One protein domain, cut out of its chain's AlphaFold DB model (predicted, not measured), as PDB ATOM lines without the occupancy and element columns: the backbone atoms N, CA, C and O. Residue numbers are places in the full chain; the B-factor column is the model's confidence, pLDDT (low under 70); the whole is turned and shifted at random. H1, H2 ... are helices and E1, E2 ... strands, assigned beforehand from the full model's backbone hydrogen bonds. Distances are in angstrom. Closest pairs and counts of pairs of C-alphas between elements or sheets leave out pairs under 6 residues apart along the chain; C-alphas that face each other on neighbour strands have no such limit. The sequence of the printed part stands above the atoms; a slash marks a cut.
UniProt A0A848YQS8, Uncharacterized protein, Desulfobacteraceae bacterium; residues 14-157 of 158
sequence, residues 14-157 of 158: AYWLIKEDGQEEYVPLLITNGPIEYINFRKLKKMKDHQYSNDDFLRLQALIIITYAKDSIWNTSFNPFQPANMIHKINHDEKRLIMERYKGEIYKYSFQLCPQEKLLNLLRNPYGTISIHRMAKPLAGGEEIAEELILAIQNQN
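Overview. This is residues 14 to 157 of the 158 residues of an uncharacterized protein of Desulfobacteraceae bacterium (UniProt A0A848YQS8). One strongly twisted and curled sheet of seven antiparallel strands runs through the model, with the helical hairpin of H3 and H4 packed near its E4 end, H3 crossing over E2, and H1 along E5 at its other edge. H2 packs on H4, off the sheet, and the link of residues 75 to 86 leads from edge strand E4 to edge strand E5, pairing briefly with E3 on the way. The printed part has 144 residues with seven named strands and four named helices, in the order E1 E2 H1 H2 E3 E4 E5 E6 E7 H3 H4. The sheet's order is E4 E3 E2 E1 E7 E6 E5, and the class is mixed, helices and strands. The whole is compact, with a radius of gyration of the C-alphas of 14.4 A, and rounded, with spans of 33 by 33 by 33 A.

Arrangement. The sheet runs, strand beside strand, through E4, residues 72 to 74, E3, residues 62 to 68, E2, residues 26 to 32, E1, residues 14 to 19, E7, residues 105 to 114, E6, residues 96 to 101, and E5, residues 87 to 91. Its strands' lines turn by 133 degrees from edge to edge. E3 and E2 are antiparallel at 155 degrees, with N 29 and O 65 2.8 A apart, within hydrogen-bond range. The hairpin E1 and E2 has N 15 and O 30 at 2.8 A, and E1 and E7 have N 16 and O 112 at 2.8 A. E7 bends by 58 degrees at residue 110. E5, E6 and E7 form a meander, each strand the antiparallel neighbour of the one before, with N 98 and O 89 at 2.8 A and N 107 and O 99 at 2.9 A. In the hairpin E3 and E4, N 74 and O 66 are 2.8 A apart. H3, residues 116 to 124, is on the sheet at a height over the sheet of 8.2 A; it is only just over E2, with 3 of its 9 C-alphas falling on that strand, and runs across it at 69 degrees on the local plane. H4, residues 143 to 155, touches H3 at a shallow tilt of 28 degrees, opposite ways, the closest C-alphas being those of Leu 123 and Ala 146, 6.0 A apart. H2, residues 54 to 59, touches H4, which meets it with residues 144 to 149 alone; the C-alphas of Asn 54 and Ile 145 are closest, at 5.7 A. H1, residues 41 to 47, is on the sheet and only just over E5, with 3 of its 7 C-alphas falling on it; their closest C-alphas, of Phe 41 and Ile 87, are 6.4 A apart. H1 and H2 are apart. Every O i to N i+4 pair is within hydrogen-bond range in H2, H3 and H4; H1 has 1 of 3, beside 3 of 4 O i to N i+3 pairs.

Along the chain. E1 begins at C-alpha 14, (181.589, 170.354, 192.612), and spans 16.1 A. E2 is 19.3 A long and E3 19.8 A. E7, the longest strand, measures 24.9 A and ends at C-alpha 114, (186.547, 169.218, 192.955). E6 spans 15.6 A. H4, the longest helix, is 18.6 A long and ends at C-alpha 155, (180.103, 179.325, 179.631).

Size, cuts and confidence. The C-alphas of Lys 103 and Asn 157 are the two farthest apart, at 38.9 A. The printed part has no cut. The links E4 to E5, 12 residues, and H3 to H4, 18 residues, are long. Mean pLDDT of the printed part is 87.2; residues 45 to 55 and residue 157 are under 70.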
ATOM      1  N   ALA A  14     181.659 171.771 192.307       96.56
ATOM      2  CA  ALA A  14     181.589 170.354 192.612       96.56
ATOM      3  C   ALA A  14     182.451 170.002 193.816       96.56
ATOM      4  O   ALA A  14     183.491 170.614 194.042       96.56
ATOM      5  N   TYR A  15     182.017 169.011 194.587       97.44
ATOM      6  CA  TYR A  15     182.641 168.606 195.836       97.44
ATOM      7  C   TYR A  15     182.671 167.086 195.936       97.44
ATOM      8  O   TYR A  15     181.641 166.418 195.842       97.44
ATOM      9  N   TRP A  16     183.858 166.537 196.159       97.00
ATOM     10  CA  TRP A  16     184.033 165.146 196.544       97.00
ATOM     11  C   TRP A  16     183.499 164.941 197.952       97.00
ATOM     12  O   TRP A  16     183.922 165.649 198.865       97.00
ATOM     13  N   LEU A  17     182.616 163.960 198.127       96.06
ATOM     14  CA  LEU A  17     182.132 163.561 199.443       96.06
ATOM     15  C   LEU A  17     182.968 162.376 199.923       96.06
ATOM     16  O   LEU A  17     182.884 161.282 199.373       96.06
ATOM     17  N   ILE A  18     183.803 162.599 200.934       94.88
ATOM     18  CA  ILE A  18     184.734 161.602 201.467       94.88
ATOM     19  C   ILE A  18     184.176 161.091 202.790       94.88
ATOM     20  O   ILE A  18     184.057 161.857 203.750       94.88
ATOM     21  N   LYS A  19     183.800 159.811 202.824       93.94
ATOM     22  CA  LYS A  19     183.272 159.154 204.024       93.94
ATOM     23  C   LYS A  19     184.308 159.232 205.148       93.94
ATOM     24  O   LYS A  19     185.478 158.954 204.912       93.94
ATOM     25  N   GLU A  20     183.895 159.637 206.347       90.56
ATOM     26  CA  GLU A  20     184.846 159.816 207.460       90.56
ATOM     27  C   GLU A  20     185.332 158.481 208.041       90.56
ATOM     28  O   GLU A  20     186.496 158.354 208.411       90.56
ATOM     29  N   ASP A  21     184.471 157.462 208.050       84.31
ATOM     30  CA  ASP A  21     184.732 156.184 208.724       84.31
ATOM     31  C   ASP A  21     185.241 155.090 207.763       84.31
ATOM     32  O   ASP A  21     184.736 153.967 207.754       84.31
ATOM     33  N   GLY A  22     186.230 155.405 206.918       80.00
ATOM     34  CA  GLY A  22     186.931 154.419 206.084       80.00
ATOM     35  C   GLY A  22     187.104 154.817 204.618       80.00
ATOM     36  O   GLY A  22     186.884 155.960 204.227       80.00
ATOM     37  N   GLN A  23     187.526 153.854 203.794       78.88
ATOM     38  CA  GLN A  23     187.661 154.043 202.347       78.88
ATOM     39  C   GLN A  23     186.381 153.609 201.626       78.88
ATOM     40  O   GLN A  23     185.790 152.580 201.949       78.88
ATOM     41  N   GLU A  24     185.951 154.401 200.643       86.75
ATOM     42  CA  GLU A  24     184.788 154.114 199.804       86.75
ATOM     43  C   GLU A  24     185.230 154.122 198.338       86.75
ATOM     44  O   GLU A  24     185.686 155.144 197.831       86.75
ATOM     45  N   GLU A  25     185.101 152.982 197.654       90.56
ATOM     46  CA  GLU A  25     185.386 152.900 196.213       90.56
ATOM     47  C   GLU A  25     184.381 153.727 195.399       90.56
ATOM     48  O   GLU A  25     184.737 154.347 194.399       90.56
ATOM     49  N   TYR A  26     183.127 153.781 195.858       93.12
ATOM     50  CA  TYR A  26     182.034 154.505 195.210       93.12
ATOM     51  C   TYR A  26     181.846 155.899 195.805       93.12
ATOM     52  O   TYR A  26     180.941 156.130 196.616       93.12
ATOM     53  N   VAL A  27     182.702 156.823 195.384       95.19
ATOM     54  CA  VAL A  27     182.778 158.186 195.908       95.19
ATOM     55  C   VAL A  27     181.680 159.060 195.289       95.19
ATOM     56  O   VAL A  27     181.671 159.252 194.066       95.19
ATOM     57  N   PRO A  28     180.770 159.644 196.087       95.88
ATOM     58  CA  PRO A  28     179.823 160.629 195.583       95.88
ATOM     59  C   PRO A  28     180.524 161.935 195.197       95.88
ATOM     60  O   PRO A  28     181.394 162.439 195.918       95.88
ATOM     61  N   LEU A  29     180.088 162.522 194.090       97.44
ATOM     62  CA  LEU A  29     180.415 163.886 193.701       97.44
ATOM     63  C   LEU A  29     179.137 164.721 193.746       97.44
ATOM     64  O   LEU A  29     178.186 164.470 193.007       97.44
ATOM     65  N   LEU A  30     179.130 165.713 194.629       96.44
ATOM     66  CA  LEU A  30     178.058 166.690 194.763       96.44
ATOM     67  C   LEU A  30     178.331 167.859 193.819       96.44
ATOM     68  O   LEU A  30     179.386 168.474 193.913       96.44
ATOM     69  N   ILE A  31     177.385 168.187 192.952       95.31
ATOM     70  CA  ILE A  31     177.435 169.316 192.021       95.31
ATOM     71  C   ILE A  31     176.372 170.315 192.461       95.31
ATOM     72  O   ILE A  31     175.229 169.932 192.686       95.31
ATOM     73  N   THR A  32     176.722 171.587 192.600       93.38
ATOM     74  CA  THR A  32     175.832 172.639 193.102       93.38
ATOM     75  C   THR A  32     175.839 173.840 192.170       93.38
ATOM     76  O   THR A  32     176.878 174.181 191.616       93.38
ATOM     77  N   ASN A  33     174.708 174.531 192.012       88.06
ATOM     78  CA  ASN A  33     174.605 175.730 191.162       88.06
ATOM     79  C   ASN A  33     175.031 177.037 191.873       88.06
ATOM     80  O   ASN A  33     174.491 178.117 191.626       88.06
ATOM     81  N   GLY A  34     176.007 176.919 192.770       88.12
ATOM     82  CA  GLY A  34     176.625 177.976 193.565       88.12
ATOM     83  C   GLY A  34     177.539 177.367 194.638       88.12
ATOM     84  O   GLY A  34     177.573 176.140 194.769       88.12
ATOM     85  N   PRO A  35     178.272 178.182 195.415       89.19
ATOM     86  CA  PRO A  35     178.986 177.719 196.606       89.19
ATOM     87  C   PRO A  35     178.080 176.896 197.530       89.19
ATOM     88  O   PRO A  35     176.900 177.219 197.695       89.19
ATOM     89  N   ILE A  36     178.617 175.822 198.117       90.12
ATOM     90  CA  ILE A  36     177.833 174.863 198.913       90.12
ATOM     91  C   ILE A  36     177.176 175.528 200.136       90.12
ATOM     92  O   ILE A  36     176.118 175.097 200.590       90.12
ATOM     93  N   GLU A  37     177.766 176.624 200.614       87.31
ATOM     94  CA  GLU A  37     177.300 177.510 201.685       87.31
ATOM     95  C   GLU A  37     175.957 178.178 201.381       87.31
ATOM     96  O   GLU A  37     175.210 178.525 202.294       87.31
ATOM     97  N   TYR A  38     175.624 178.345 200.102       86.62
ATOM     98  CA  TYR A  38     174.396 179.013 199.674       86.62
ATOM     99  C   TYR A  38     173.282 178.033 199.293       86.62
ATOM    100  O   TYR A  38     172.170 178.453 198.958       86.62
ATOM    101  N   ILE A  39     173.544 176.726 199.367       85.88
ATOM    102  CA  ILE A  39     172.593 175.695 198.956       85.88
ATOM    103  C   ILE A  39     171.644 175.342 200.098       85.88
ATOM    104  O   ILE A  39     172.047 174.949 201.193       85.88
ATOM    105  N   ASN A  40     170.339 175.407 199.826       84.06
ATOM    106  CA  ASN A  40     169.321 175.041 200.803       84.06
ATOM    107  C   ASN A  40     168.819 173.605 200.587       84.06
ATOM    108  O   ASN A  40     167.777 173.371 199.968       84.06
ATOM    109  N   PHE A  41     169.515 172.635 201.183       82.75
ATOM    110  CA  PHE A  41     169.166 171.211 201.079       82.75
ATOM    111  C   PHE A  41     167.780 170.856 201.652       82.75
ATOM    112  O   PHE A  41     167.148 169.898 201.205       82.75
ATOM    113  N   ARG A  42     167.227 171.652 202.583       76.25
ATOM    114  CA  ARG A  42     165.864 171.419 203.105       76.25
ATOM    115  C   ARG A  42     164.786 171.652 202.045       76.25
ATOM    116  O   ARG A  42     163.752 170.991 202.091       76.25
ATOM    117  N   LYS A  43     165.009 172.570 201.097       72.69
ATOM    118  CA  LYS A  43     164.079 172.798 199.978       72.69
ATOM    119  C   LYS A  43     164.108 171.643 198.971       72.69
ATOM    120  O   LYS A  43     163.053 171.287 198.458       72.69
ATOM    121  N   LEU A  44     165.267 171.010 198.768       74.12
ATOM    122  CA  LEU A  44     165.429 169.867 197.855       74.12
ATOM    123  C   LEU A  44     164.640 168.628 198.306       74.12
ATOM    124  O   LEU A  44     164.092 167.903 197.481       74.12
ATOM    125  N   LYS A  45     164.497 168.415 199.621       61.56
ATOM    126  CA  LYS A  45     163.712 167.303 200.193       61.56
ATOM    127  C   LYS A  45     162.233 167.296 199.807       61.56
ATOM    128  O   LYS A  45     161.608 166.245 199.883       61.56
ATOM    129  N   LYS A  46     161.675 168.443 199.415       60.88
ATOM    130  CA  LYS A  46     160.257 168.574 199.048       60.88
ATOM    131  C   LYS A  46     159.956 168.163 197.604       60.88
ATOM    132  O   LYS A  46     158.792 168.115 197.240       60.88
ATOM    133  N   MET A  47     160.972 167.873 196.789       60.16
ATOM    134  CA  MET A  47     160.807 167.610 195.353       60.16
ATOM    135  C   MET A  47     160.656 166.106 195.014       60.16
ATOM    136  O   MET A  47     160.863 165.706 193.878       60.16
ATOM    137  N   LYS A  48     160.334 165.231 195.977       53.94
ATOM    138  CA  LYS A  48     160.552 163.772 195.868       53.94
ATOM    139  C   LYS A  48     159.763 162.995 194.790       53.94
ATOM    140  O   LYS A  48     160.144 161.859 194.538       53.94
ATOM    141  N   ASP A  49     158.779 163.576 194.103       51.91
ATOM    142  CA  ASP A  49     157.731 162.760 193.455       51.91
ATOM    143  C   ASP A  49     157.530 162.941 191.936       51.91
ATOM    144  O   ASP A  49     156.503 162.514 191.416       51.91
ATOM    145  N   HIS A  50     158.453 163.563 191.192       52.03
ATOM    146  CA  HIS A  50     158.248 163.801 189.751       52.03
ATOM    147  C   HIS A  50     159.376 163.229 188.885       52.03
ATOM    148  O   HIS A  50     160.551 163.319 189.237       52.03
ATOM    149  N   GLN A  51     159.003 162.653 187.735       56.84
ATOM    150  CA  GLN A  51     159.920 162.470 186.610       56.84
ATOM    151  C   GLN A  51     160.365 163.865 186.168       56.84
ATOM    152  O   GLN A  51     159.556 164.654 185.688       56.84
ATOM    153  N   TYR A  52     161.625 164.187 186.421       61.62
ATOM    154  CA  TYR A  52     162.209 165.466 186.049       61.62
ATOM    155  C   TYR A  52     162.506 165.474 184.553       61.62
ATOM    156  O   TYR A  52     163.079 164.515 184.033       61.62
ATOM    157  N   SER A  53     162.147 166.560 183.873       66.25
ATOM    158  CA  SER A  53     162.711 166.846 182.555       66.25
ATOM    159  C   SER A  53     164.187 167.247 182.690       66.25
ATOM    160  O   SER A  53     164.629 167.638 183.774       66.25
ATOM    161  N   ASN A  54     164.958 167.188 181.602       65.56
ATOM    162  CA  ASN A  54     166.358 167.650 181.593       65.56
ATOM    163  C   ASN A  54     166.479 169.108 182.078       65.56
ATOM    164  O   ASN A  54     167.305 169.430 182.934       65.56
ATOM    165  N   ASP A  55     165.539 169.951 181.647       66.56
ATOM    166  CA  ASP A  55     165.393 171.341 182.082       66.56
ATOM    167  C   ASP A  55     165.213 171.481 183.603       66.56
ATOM    168  O   ASP A  55     165.706 172.434 184.215       66.56
ATOM    169  N   ASP A  56     164.501 170.546 184.238       70.00
ATOM    170  CA  ASP A  56     164.313 170.563 185.686       70.00
ATOM    171  C   ASP A  56     165.607 170.198 186.419       70.00
ATOM    172  O   ASP A  56     165.897 170.788 187.462       70.00
ATOM    173  N   PHE A  57     166.420 169.293 185.859       71.56
ATOM    174  CA  PHE A  57     167.699 168.889 186.444       71.56
ATOM    175  C   PHE A  57     168.705 170.036 186.512       71.56
ATOM    176  O   PHE A  57     169.301 170.253 187.567       71.56
ATOM    177  N   LEU A  58     168.849 170.827 185.445       71.44
ATOM    178  CA  LEU A  58     169.719 172.013 185.463       71.44
ATOM    179  C   LEU A  58     169.232 173.101 186.430       71.44
ATOM    180  O   LEU A  58     170.001 173.959 186.869       71.44
ATOM    181  N   ARG A  59     167.939 173.097 186.761       73.75
ATOM    182  CA  ARG A  59     167.352 174.036 187.725       73.75
ATOM    183  C   ARG A  59     167.512 173.567 189.166       73.75
ATOM    184  O   ARG A  59     167.299 174.373 190.081       73.75
ATOM    185  N   LEU A  60     167.890 172.308 189.396       78.88
ATOM    186  CA  LEU A  60     168.163 171.816 190.740       78.88
ATOM    187  C   LEU A  60     169.354 172.564 191.340       78.88
ATOM    188  O   LEU A  60     170.371 172.813 190.697       78.88
ATOM    189  N   GLN A  61     169.227 172.920 192.621       84.69
ATOM    190  CA  GLN A  61     170.318 173.596 193.329       84.69
ATOM    191  C   GLN A  61     171.507 172.671 193.570       84.69
ATOM    192  O   GLN A  61     172.634 173.142 193.712       84.69
ATOM    193  N   ALA A  62     171.251 171.361 193.634       90.62
ATOM    194  CA  ALA A  62     172.285 170.369 193.830       90.62
ATOM    195  C   ALA A  62     171.914 168.991 193.264       90.62
ATOM    196  O   ALA A  62     170.794 168.501 193.450       90.62
ATOM    197  N   LEU A  63     172.909 168.365 192.645       91.69
ATOM    198  CA  LEU A  63     172.892 167.036 192.048       91.69
ATOM    199  C   LEU A  63     174.013 166.188 192.646       91.69
ATOM    200  O   LEU A  63     175.044 166.702 193.062       91.69
ATOM    201  N   ILE A  64     173.825 164.881 192.655       93.44
ATOM    202  CA  ILE A  64     174.821 163.893 193.040       93.44
ATOM    203  C   ILE A  64     175.023 162.963 191.855       93.44
ATOM    204  O   ILE A  64     174.057 162.442 191.298       93.44
ATOM    205  N   ILE A  65     176.284 162.728 191.516       94.75
ATOM    206  CA  ILE A  65     176.693 161.585 190.702       94.75
ATOM    207  C   ILE A  65     177.524 160.651 191.576       94.75
ATOM    208  O   ILE A  65     178.251 161.096 192.467       94.75
ATOM    209  N   ILE A  66     177.432 159.349 191.331       94.88
ATOM    210  CA  ILE A  66     178.320 158.379 191.973       94.88
ATOM    211  C   ILE A  66     179.488 158.117 191.033       94.88
ATOM    212  O   ILE A  66     179.298 157.907 189.839       94.88
ATOM    213  N   THR A  67     180.703 158.134 191.572       96.25
ATOM    214  CA  THR A  67     181.917 157.812 190.818       96.25
ATOM    215  C   THR A  67     182.572 156.555 191.364       96.25
ATOM    216  O   THR A  67     182.430 156.257 192.545       96.25
ATOM    217  N   TYR A  68     183.300 155.827 190.524       95.25
ATOM    218  CA  TYR A  68     184.234 154.798 190.965       95.25
ATOM    219  C   TYR A  68     185.633 155.407 191.067       95.25
ATOM    220  O   TYR A  68     186.151 155.928 190.077       95.25
ATOM    221  N   ALA A  69     186.210 155.390 192.268       94.25
ATOM    222  CA  ALA A  69     187.548 155.892 192.586       94.25
ATOM    223  C   ALA A  69     187.844 157.326 192.088       94.25
ATOM    224  O   ALA A  69     188.996 157.665 191.827       94.25
ATOM    225  N   LYS A  70     186.816 158.182 191.950       95.69
ATOM    226  CA  LYS A  70     186.902 159.528 191.337       95.69
ATOM    227  C   LYS A  70     187.370 159.542 189.865       95.69
ATOM    228  O   LYS A  70     187.694 160.610 189.351       95.69
ATOM    229  N   ASP A  71     187.404 158.388 189.198       95.75
ATOM    230  CA  ASP A  71     187.924 158.203 187.834       95.75
ATOM    231  C   ASP A  71     186.808 158.078 186.788       95.75
ATOM    232  O   ASP A  71     186.901 158.654 185.708       95.75
ATOM    233  N   SER A  72     185.734 157.361 187.119       96.25
ATOM    234  CA  SER A  72     184.627 157.098 186.196       96.25
ATOM    235  C   SER A  72     183.273 157.297 186.857       96.25
ATOM    236  O   SER A  72     183.154 157.192 188.076       96.25
ATOM    237  N   ILE A  73     182.237 157.566 186.066       96.06
ATOM    238  CA  ILE A  73     180.861 157.640 186.557       96.06
ATOM    239  C   ILE A  73     180.317 156.215 186.703       96.06
ATOM    240  O   ILE A  73     180.428 155.373 185.808       96.06
ATOM    241  N   TRP A  74     179.732 155.942 187.863       93.75
ATOM    242  CA  TRP A  74     179.117 154.670 188.200       93.75
ATOM    243  C   TRP A  74     177.596 154.815 188.246       93.75
ATOM    244  O   TRP A  74     177.065 155.696 188.918       93.75
ATOM    245  N   ASN A  75     176.892 153.920 187.554       88.38
ATOM    246  CA  ASN A  75     175.436 153.932 187.462       88.38
ATOM    247  C   ASN A  75     174.890 152.500 187.457       88.38
ATOM    248  O   ASN A  75     175.300 151.667 186.648       88.38
ATOM    249  N   THR A  76     173.944 152.223 188.355       82.69
ATOM    250  CA  THR A  76     173.265 150.921 188.469       82.69
ATOM    251  C   THR A  76     171.787 150.978 188.096       82.69
ATOM    252  O   THR A  76     171.142 149.937 188.084       82.69
ATOM    253  N   SER A  77     171.229 152.165 187.839       75.31
ATOM    254  CA  SER A  77     169.776 152.378 187.768       75.31
ATOM    255  C   SER A  77     169.325 153.227 186.578       75.31
ATOM    256  O   SER A  77     168.261 153.831 186.657       75.31
ATOM    257  N   PHE A  78     170.123 153.312 185.504       79.81
ATOM    258  CA  PHE A  78     169.842 154.161 184.329       79.81
ATOM    259  C   PHE A  78     169.517 155.622 184.695       79.81
ATOM    260  O   PHE A  78     168.808 156.314 183.976       79.81
ATOM    261  N   ASN A  79     170.012 156.078 185.848       84.19
ATOM    262  CA  ASN A  79     169.823 157.438 186.320       84.19
ATOM    263  C   ASN A  79     171.086 157.885 187.072       84.19
ATOM    264  O   ASN A  79     171.185 157.687 188.289       84.19
ATOM    265  N   PRO A  80     172.083 158.410 186.343       89.06
ATOM    266  CA  PRO A  80     173.375 158.776 186.910       89.06
ATOM    267  C   PRO A  80     173.331 160.094 187.695       89.06
ATOM    268  O   PRO A  80     174.192 160.306 188.548       89.06
ATOM    269  N   PHE A  81     172.336 160.953 187.438       90.25
ATOM    270  CA  PHE A  81     172.166 162.253 188.087       90.25
ATOM    271  C   PHE A  81     171.021 162.196 189.095       90.25
ATOM    272  O   PHE A  81     169.846 162.126 188.745       90.25
ATOM    273  N   GLN A  82     171.356 162.249 190.377       87.88
ATOM    274  CA  GLN A  82     170.381 162.158 191.456       87.88
ATOM    275  C   GLN A  82     170.213 163.521 192.129       87.88
ATOM    276  O   GLN A  82     171.212 164.174 192.426       87.88
ATOM    277  N   PRO A  83     168.989 163.979 192.436       87.12
ATOM    278  CA  PRO A  83     168.815 165.160 193.271       87.12
ATOM    279  C   PRO A  83     169.509 164.973 194.628       87.12
ATOM    280  O   PRO A  83     169.387 163.918 195.252       87.12
ATOM    281  N   ALA A  84     170.171 166.006 195.151       88.94
ATOM    282  CA  ALA A  84     170.865 165.934 196.445       88.94
ATOM    283  C   ALA A  84     169.915 166.000 197.669       88.94
ATOM    284  O   ALA A  84     170.245 166.558 198.717       88.94
ATOM    285  N   ASN A  85     168.705 165.447 197.549       85.50
ATOM    286  CA  ASN A  85     167.662 165.457 198.582       85.50
ATOM    287  C   ASN A  85     167.981 164.547 199.788       85.50
ATOM    288  O   ASN A  85     167.356 164.667 200.843       85.50
ATOM    289  N   MET A  86     168.968 163.669 199.631       87.12
ATOM    290  CA  MET A  86     169.489 162.764 200.653       87.12
ATOM    291  C   MET A  86     170.459 163.432 201.641       87.12
ATOM    292  O   MET A  86     170.817 162.835 202.654       87.12
ATOM    293  N   ILE A  87     170.868 164.684 201.398       90.62
ATOM    294  CA  ILE A  87     171.689 165.460 202.334       90.62
ATOM    295  C   ILE A  87     170.791 166.051 203.431       90.62
ATOM    296  O   ILE A  87     169.840 166.796 203.178       90.62
ATOM    297  N   HIS A  88     171.085 165.703 204.684       87.81
ATOM    298  CA  HIS A  88     170.273 166.046 205.853       87.81
ATOM    299  C   HIS A  88     170.770 167.281 206.594       87.81
ATOM    300  O   HIS A  88     169.960 168.104 207.030       87.81
ATOM    301  N   LYS A  89     172.088 167.400 206.746       87.88
ATOM    302  CA  LYS A  89     172.748 168.469 207.497       87.88
ATOM    303  C   LYS A  89     174.090 168.779 206.852       87.88
ATOM    304  O   LYS A  89     174.758 167.870 206.378       87.88
ATOM    305  N   ILE A  90     174.488 170.041 206.898       89.81
ATOM    306  CA  ILE A  90     175.820 170.501 206.521       89.81
ATOM    307  C   ILE A  90     176.374 171.372 207.650       89.81
ATOM    308  O   ILE A  90     175.628 172.115 208.289       89.81
ATOM    309  N   ASN A  91     177.658 171.207 207.940       90.81
ATOM    310  CA  ASN A  91     178.454 172.054 208.811       90.81
ATOM    311  C   ASN A  91     179.588 172.627 207.955       90.81
ATOM    312  O   ASN A  91     180.496 171.897 207.552       90.81
ATOM    313  N   HIS A  92     179.492 173.917 207.636       87.06
ATOM    314  CA  HIS A  92     180.439 174.586 206.749       87.06
ATOM    315  C   HIS A  92     181.800 174.793 207.414       87.06
ATOM    316  O   HIS A  92     182.821 174.576 206.766       87.06
ATOM    317  N   ASP A  93     181.811 175.112 208.711       87.56
ATOM    318  CA  ASP A  93     183.034 175.386 209.472       87.56
ATOM    319  C   ASP A  93     183.931 174.146 209.543       87.56
ATOM    320  O   ASP A  93     185.142 174.217 209.344       87.56
ATOM    321  N   GLU A  94     183.321 172.978 209.748       90.56
ATOM    322  CA  GLU A  94     184.034 171.698 209.804       90.56
ATOM    323  C   GLU A  94     184.187 171.020 208.434       90.56
ATOM    324  O   GLU A  94     184.769 169.941 208.348       90.56
ATOM    325  N   LYS A  95     183.649 171.613 207.362       92.19
ATOM    326  CA  LYS A  95     183.562 171.009 206.020       92.19
ATOM    327  C   LYS A  95     182.958 169.603 206.020       92.19
ATOM    328  O   LYS A  95     183.455 168.689 205.358       92.19
ATOM    329  N   ARG A  96     181.866 169.430 206.765       94.19
ATOM    330  CA  ARG A  96     181.186 168.146 206.969       94.19
ATOM    331  C   ARG A  96     179.734 168.185 206.544       94.19
ATOM    332  O   ARG A  96     179.064 169.207 206.659       94.19
ATOM    333  N   LEU A  97     179.206 167.043 206.133       94.25
ATOM    334  CA  LEU A  97     177.783 166.851 205.903       94.25
ATOM    335  C   LEU A  97     177.317 165.464 206.341       94.25
ATOM    336  O   LEU A  97     178.096 164.522 206.470       94.25
ATOM    337  N   ILE A  98     176.013 165.363 206.574       93.12
ATOM    338  CA  ILE A  98     175.309 164.126 206.887       93.12
ATOM    339  C   ILE A  98     174.423 163.796 205.696       93.12
ATOM    340  O   ILE A  98     173.593 164.620 205.298       93.12
ATOM    341  N   MET A  99     174.582 162.594 205.155       92.75
ATOM    342  CA  MET A  99     173.861 162.136 203.976       92.75
ATOM    343  C   MET A  99     173.346 160.717 204.178       92.75
ATOM    344  O   MET A  99     174.037 159.867 204.731       92.75
ATOM    345  N   GLU A 100     172.133 160.475 203.708       90.75
ATOM    346  CA  GLU A 100     171.541 159.146 203.639       90.75
ATOM    347  C   GLU A 100     171.955 158.449 202.339       90.75
ATOM    348  O   GLU A 100     171.845 159.022 201.258       90.75
ATOM    349  N   ARG A 101     172.445 157.214 202.420       84.00
ATOM    350  CA  ARG A 101     172.734 156.345 201.269       84.00
ATOM    351  C   ARG A 101     172.344 154.911 201.611       84.00
ATOM    352  O   ARG A 101     172.099 154.612 202.764       84.00
ATOM    353  N   TYR A 102     172.293 154.035 200.604       74.69
ATOM    354  CA  TYR A 102     172.148 152.575 200.739       74.69
ATOM    355  C   TYR A 102     171.128 152.113 201.798       74.69
ATOM    356  O   TYR A 102     171.444 151.981 202.972       74.69
ATOM    357  N   LYS A 103     169.896 151.799 201.377       78.94
ATOM    358  CA  LYS A 103     168.831 151.294 202.275       78.94
ATOM    359  C   LYS A 103     168.475 152.240 203.443       78.94
ATOM    360  O   LYS A 103     167.947 151.787 204.451       78.94
ATOM    361  N   GLY A 104     168.716 153.542 203.288       82.06
ATOM    362  CA  GLY A 104     168.351 154.553 204.283       82.06
ATOM    363  C   GLY A 104     169.375 154.747 205.405       82.06
ATOM    364  O   GLY A 104     169.079 155.412 206.396       82.06
ATOM    365  N   GLU A 105     170.575 154.183 205.269       87.44
ATOM    366  CA  GLU A 105     171.647 154.374 206.240       87.44
ATOM    367  C   GLU A 105     172.226 155.790 206.171       87.44
ATOM    368  O   GLU A 105     172.397 156.378 205.103       87.44
ATOM    369  N   ILE A 106     172.545 156.351 207.335       90.94
ATOM    370  CA  ILE A 106     173.059 157.713 207.458       90.94
ATOM    371  C   ILE A 106     174.568 157.662 207.673       90.94
ATOM    372  O   ILE A 106     175.048 157.050 208.624       90.94
ATOM    373  N   TYR A 107     175.303 158.384 206.834       92.69
ATOM    374  CA  TYR A 107     176.754 158.476 206.900       92.69
ATOM    375  C   TYR A 107     177.223 159.924 207.042       92.69
ATOM    376  O   TYR A 107     176.556 160.877 206.618       92.69
ATOM    377  N   LYS A 108     178.409 160.072 207.636       94.62
ATOM    378  CA  LYS A 108     179.135 161.337 207.733       94.62
ATOM    379  C   LYS A 108     180.168 161.426 206.622       94.62
ATOM    380  O   LYS A 108     180.919 160.480 206.377       94.62
ATOM    381  N   TYR A 109     180.201 162.583 205.983       95.69
ATOM    382  CA  TYR A 109     181.127 162.899 204.912       95.69
ATOM    383  C   TYR A 109     181.840 164.206 205.221       95.69
ATOM    384  O   TYR A 109     181.202 165.175 205.628       95.69
ATOM    385  N   SER A 110     183.139 164.257 204.954       95.25
ATOM    386  CA  SER A 110     183.818 165.522 204.688       95.25
ATOM    387  C   SER A 110     183.623 165.897 203.217       95.25
ATOM    388  O   SER A 110     183.442 165.017 202.369       95.25
ATOM    389  N   PHE A 111     183.623 167.188 202.896       95.31
ATOM    390  CA  PHE A 111     183.533 167.646 201.513       95.31
ATOM    391  C   PHE A 111     184.787 168.408 201.081       95.31
ATOM    392  O   PHE A 111     185.281 169.301 201.770       95.31
ATOM    393  N   GLN A 112     185.297 168.055 199.904       95.38
ATOM    394  CA  GLN A 112     186.483 168.660 199.303       95.38
ATOM    395  C   GLN A 112     186.136 169.202 197.921       95.38
ATOM    396  O   GLN A 112     185.580 168.474 197.106       95.38
ATOM    397  N   LEU A 113     186.517 170.447 197.626       95.50
ATOM    398  CA  LEU A 113     186.305 171.043 196.307       95.50
ATOM    399  C   LEU A 113     186.930 170.171 195.201       95.50
ATOM    400  O   LEU A 113     188.101 169.789 195.268       95.50
ATOM    401  N   CYS A 114     186.132 169.861 194.188       96.62
ATOM    402  CA  CYS A 114     186.547 169.218 192.955       96.62
ATOM    403  C   CYS A 114     186.880 170.307 191.925       96.62
ATOM    404  O   CYS A 114     186.020 171.144 191.634       96.62
ATOM    405  N   PRO A 115     188.099 170.314 191.356       94.94
ATOM    406  CA  PRO A 115     188.439 171.241 190.288       94.94
ATOM    407  C   PRO A 115     187.478 171.105 189.106       94.94
ATOM    408  O   PRO A 115     187.151 169.998 188.677       94.94
ATOM    409  N   GLN A 116     187.078 172.235 188.532       92.81
ATOM    410  CA  GLN A 116     186.138 172.276 187.412       92.81
ATOM    411  C   GLN A 116     186.631 171.464 186.203       92.81
ATOM    412  O   GLN A 116     185.848 170.770 185.563       92.81
ATOM    413  N   GLU A 117     187.937 171.474 185.931       93.69
ATOM    414  CA  GLU A 117     188.552 170.651 184.883       93.69
ATOM    415  C   GLU A 117     188.335 169.149 185.121       93.69
ATOM    416  O   GLU A 117     188.017 168.409 184.192       93.69
ATOM    417  N   LYS A 118     188.441 168.695 186.378       95.81
ATOM    418  CA  LYS A 118     188.205 167.292 186.741       95.81
ATOM    419  C   LYS A 118     186.742 166.911 186.542       95.81
ATOM    420  O   LYS A 118     186.477 165.847 185.989       95.81
ATOM    421  N   LEU A 119     185.813 167.786 186.927       95.56
ATOM    422  CA  LEU A 119     184.387 167.601 186.653       95.56
ATOM    423  C   LEU A 119     184.112 167.510 185.144       95.56
ATOM    424  O   LEU A 119     183.464 166.568 184.697       95.56
ATOM    425  N   LEU A 120     184.638 168.447 184.351       95.81
ATOM    426  CA  LEU A 120     184.475 168.441 182.894       95.81
ATOM    427  C   LEU A 120     185.054 167.175 182.261       95.81
ATOM    428  O   LEU A 120     184.432 166.597 181.370       95.81
ATOM    429  N   ASN A 121     186.220 166.723 182.725       95.94
ATOM    430  CA  ASN A 121     186.818 165.484 182.248       95.94
ATOM    431  C   ASN A 121     185.940 164.266 182.566       95.94
ATOM    432  O   ASN A 121     185.762 163.426 181.695       95.94
ATOM    433  N   LEU A 122     185.360 164.188 183.767       96.81
ATOM    434  CA  LEU A 122     184.454 163.097 184.148       96.81
ATOM    435  C   LEU A 122     183.199 163.055 183.279       96.81
ATOM    436  O   LEU A 122     182.791 161.980 182.856       96.81
ATOM    437  N   LEU A 123     182.597 164.211 182.993       96.50
ATOM    438  CA  LEU A 123     181.393 164.272 182.162       96.50
ATOM    439  C   LEU A 123     181.691 163.901 180.699       96.50
ATOM    440  O   LEU A 123     180.881 163.237 180.062       96.50
ATOM    441  N   ARG A 124     182.865 164.282 180.176       96.88
ATOM    442  CA  ARG A 124     183.289 163.964 178.797       96.88
ATOM    443  C   ARG A 124     183.792 162.537 178.626       96.88
ATOM    444  O   ARG A 124     183.585 161.937 177.578       96.88
ATOM    445  N   ASN A 125     184.453 162.003 179.648       97.06
ATOM    446  CA  ASN A 125     185.068 160.680 179.649       97.06
ATOM    447  C   ASN A 125     184.487 159.831 180.790       97.06
ATOM    448  O   ASN A 125     185.216 159.417 181.695       97.06
ATOM    449  N   PRO A 126     183.177 159.534 180.776       96.38
ATOM    450  CA  PRO A 126     182.490 158.980 181.939       96.38
ATOM    451  C   PRO A 126     182.851 157.517 182.220       96.38
ATOM    452  O   PRO A 126     182.578 157.015 183.307       96.38
ATOM    453  N   TYR A 127     183.492 156.822 181.275       96.25
ATOM    454  CA  TYR A 127     184.050 155.484 181.494       96.25
ATOM    455  C   TYR A 127     185.343 155.492 182.312       96.25
ATOM    456  O   TYR A 127     185.692 154.441 182.855       96.25
ATOM    457  N   GLY A 128     186.004 156.649 182.430       94.94
ATOM    458  CA  GLY A 128     187.307 156.793 183.066       94.94
ATOM    459  C   GLY A 128     188.383 155.927 182.415       94.94
ATOM    460  O   GLY A 128     188.321 155.612 181.226       94.94
ATOM    461  N   THR A 129     189.378 155.560 183.213       95.75
ATOM    462  CA  THR A 129     190.535 154.755 182.804       95.75
ATOM    463  C   THR A 129     190.561 153.380 183.466       95.75
ATOM    464  O   THR A 129     191.201 152.461 182.953       95.75
ATOM    465  N   ILE A 130     189.844 153.208 184.578       93.12
ATOM    466  CA  ILE A 130     189.798 151.946 185.313       93.12
ATOM    467  C   ILE A 130     188.739 151.029 184.694       93.12
ATOM    468  O   ILE A 130     187.551 151.361 184.612       93.12
ATOM    469  N   SER A 131     189.169 149.835 184.285       90.31
ATOM    470  CA  SER A 131     188.260 148.796 183.805       90.31
ATOM    471  C   SER A 131     187.471 148.209 184.973       90.31
ATOM    472  O   SER A 131     188.041 147.582 185.864       90.31
ATOM    473  N   ILE A 132     186.153 148.410 184.963       91.00
ATOM    474  CA  ILE A 132     185.223 147.870 185.958       91.00
ATOM    475  C   ILE A 132     183.992 147.289 185.266       91.00
ATOM    476  O   ILE A 132     183.524 147.810 184.249       91.00
ATOM    477  N   HIS A 133     183.440 146.220 185.837       87.88
ATOM    478  CA  HIS A 133     182.193 145.625 185.367       87.88
ATOM    479  C   HIS A 133     181.003 146.500 185.784       87.88
ATOM    480  O   HIS A 133     180.865 146.808 186.963       87.88
ATOM    481  N   ARG A 134     180.128 146.881 184.846       87.38
ATOM    482  CA  ARG A 134     178.974 147.767 185.094       87.38
ATOM    483  C   ARG A 134     177.690 147.122 184.582       87.38
ATOM    484  O   ARG A 134     177.702 146.486 183.535       87.38
ATOM    485  N   MET A 135     176.578 147.331 185.285       85.69
ATOM    486  CA  MET A 135     175.262 146.874 184.811       85.69
ATOM    487  C   MET A 135     174.675 147.790 183.726       85.69
ATOM    488  O   MET A 135     173.918 147.328 182.879       85.69
ATOM    489  N   ALA A 136     175.023 149.080 183.742       88.62
ATOM    490  CA  ALA A 136     174.553 150.077 182.785       88.62
ATOM    491  C   ALA A 136     175.711 150.955 182.290       88.62
ATOM    492  O   ALA A 136     176.780 151.012 182.910       88.62
ATOM    493  N   LYS A 137     175.498 151.664 181.173       91.88
ATOM    494  CA  LYS A 137     176.455 152.682 180.718       91.88
ATOM    495  C   LYS A 137     176.556 153.802 181.770       91.88
ATOM    496  O   LYS A 137     175.539 154.138 182.381       91.88
ATOM    497  N   PRO A 138     177.738 154.421 181.954       92.62
ATOM    498  CA  PRO A 138     177.958 155.458 182.963       92.62
ATOM    499  C   PRO A 138     176.922 156.584 182.951       92.62
ATOM    500  O   PRO A 138     176.392 156.932 183.997       92.62
ATOM    501  N   LEU A 139     176.585 157.097 181.764       92.75
ATOM    502  CA  LEU A 139     175.610 158.172 181.584       92.75
ATOM    503  C   LEU A 139     174.236 157.690 181.104       92.75
ATOM    504  O   LEU A 139     173.455 158.519 180.672       92.75
ATOM    505  N   ALA A 140     173.932 156.386 181.173       89.06
ATOM    506  CA  ALA A 140     172.711 155.841 180.575       89.06
ATOM    507  C   ALA A 140     171.455 156.599 181.040       89.06
ATOM    508  O   ALA A 140     171.136 156.534 182.228       89.06
ATOM    509  N   GLY A 141     170.772 157.279 180.111       84.44
ATOM    510  CA  GLY A 141     169.555 158.057 180.369       84.44
ATOM    511  C   GLY A 141     169.795 159.499 180.833       84.44
ATOM    512  O   GLY A 141     168.838 160.195 181.152       84.44
ATOM    513  N   GLY A 142     171.050 159.947 180.898       88.19
ATOM    514  CA  GLY A 142     171.454 161.283 181.342       88.19
ATOM    515  C   GLY A 142     172.451 161.960 180.400       88.19
ATOM    516  O   GLY A 142     173.111 162.913 180.802       88.19
ATOM    517  N   GLU A 143     172.607 161.464 179.173       91.50
ATOM    518  CA  GLU A 143     173.555 161.999 178.195       91.50
ATOM    519  C   GLU A 143     173.302 163.487 177.901       91.50
ATOM    520  O   GLU A 143     174.226 164.293 177.985       91.50
ATOM    521  N   GLU A 144     172.045 163.868 177.664       89.38
ATOM    522  CA  GLU A 144     171.656 165.258 177.387       89.38
ATOM    523  C   GLU A 144     171.931 166.180 178.586       89.38
ATOM    524  O   GLU A 144     172.543 167.233 178.436       89.38
ATOM    525  N   ILE A 145     171.606 165.730 179.806       89.19
ATOM    526  CA  ILE A 145     171.912 166.466 181.046       89.19
ATOM    527  C   ILE A 145     173.425 166.690 181.180       89.19
ATOM    528  O   ILE A 145     173.865 167.768 181.583       89.19
ATOM    529  N   ALA A 146     174.238 165.681 180.853       92.81
ATOM    530  CA  ALA A 146     175.690 165.802 180.905       92.81
ATOM    531  C   ALA A 146     176.205 166.841 179.898       92.81
ATOM    532  O   ALA A 146     177.055 167.659 180.257       92.81
ATOM    533  N   GLU A 147     175.687 166.837 178.668       92.38
ATOM    534  CA  GLU A 147     176.035 167.816 177.633       92.38
ATOM    535  C   GLU A 147     175.653 169.240 178.043       92.38
ATOM    536  O   GLU A 147     176.485 170.151 177.984       92.38
ATOM    537  N   GLU A 148     174.432 169.437 178.533       89.75
ATOM    538  CA  GLU A 148     173.973 170.744 178.996       89.75
ATOM    539  C   GLU A 148     174.785 171.249 180.192       89.75
ATOM    540  O   GLU A 148     175.163 172.425 180.249       89.75
ATOM    541  N   LEU A 149     175.114 170.360 181.132       90.50
ATOM    542  CA  LEU A 149     175.949 170.692 182.278       90.50
ATOM    543  C   LEU A 149     177.366 171.084 181.832       90.50
ATOM    544  O   LEU A 149     177.899 172.082 182.321       90.50
ATOM    545  N   ILE A 150     177.958 170.370 180.866       93.50
ATOM    546  CA  ILE A 150     179.244 170.742 180.254       93.50
ATOM    547  C   ILE A 150     179.158 172.151 179.657       93.50
ATOM    548  O   ILE A 150     180.006 172.991 179.968       93.50
ATOM    549  N   LEU A 151     178.140 172.433 178.839       90.69
ATOM    550  CA  LEU A 151     177.959 173.743 178.207       90.69
ATOM    551  C   LEU A 151     177.814 174.856 179.248       90.69
ATOM    552  O   LEU A 151     178.455 175.905 179.135       90.69
ATOM    553  N   ALA A 152     177.013 174.622 180.285       87.62
ATOM    554  CA  ALA A 152     176.784 175.602 181.332       87.62
ATOM    555  C   ALA A 152     178.055 175.879 182.151       87.62
ATOM    556  O   ALA A 152     178.375 177.039 182.401       87.62
ATOM    557  N   ILE A 153     178.825 174.841 182.498       90.12
ATOM    558  CA  ILE A 153     180.120 174.972 183.183       90.12
ATOM    559  C   ILE A 153     181.130 175.725 182.306       90.12
ATOM    560  O   ILE A 153     181.858 176.579 182.801       90.12
ATOM    561  N   GLN A 154     181.197 175.442 181.003       89.88
ATOM    562  CA  GLN A 154     182.145 176.116 180.109       89.88
ATOM    563  C   GLN A 154     181.819 177.594 179.896       89.88
ATOM    564  O   GLN A 154     182.730 178.414 179.801       89.88
ATOM    565  N   ASN A 155     180.534 177.942 179.822       84.06
ATOM    566  CA  ASN A 155     180.103 179.325 179.631       84.06
ATOM    567  C   ASN A 155     180.310 180.202 180.878       84.06
ATOM    568  O   ASN A 155     180.281 181.418 180.751       84.06
ATOM    569  N   GLN A 156     180.564 179.619 182.054       78.25
ATOM    570  CA  GLN A 156     180.942 180.366 183.266       78.25
ATOM    571  C   GLN A 156     182.357 180.947 183.209       78.25
ATOM    572  O   GLN A 156     182.644 181.905 183.922       78.25
ATOM    573  N   ASN A 157     183.227 180.355 182.388       61.72
ATOM    574  CA  ASN A 157     184.643 180.710 182.289       61.72
ATOM    575  C   ASN A 157     184.942 181.665 181.119       61.72
ATOM    576  O   ASN A 157     186.114 181.914 180.834       61.72
TER     577      ASN A 157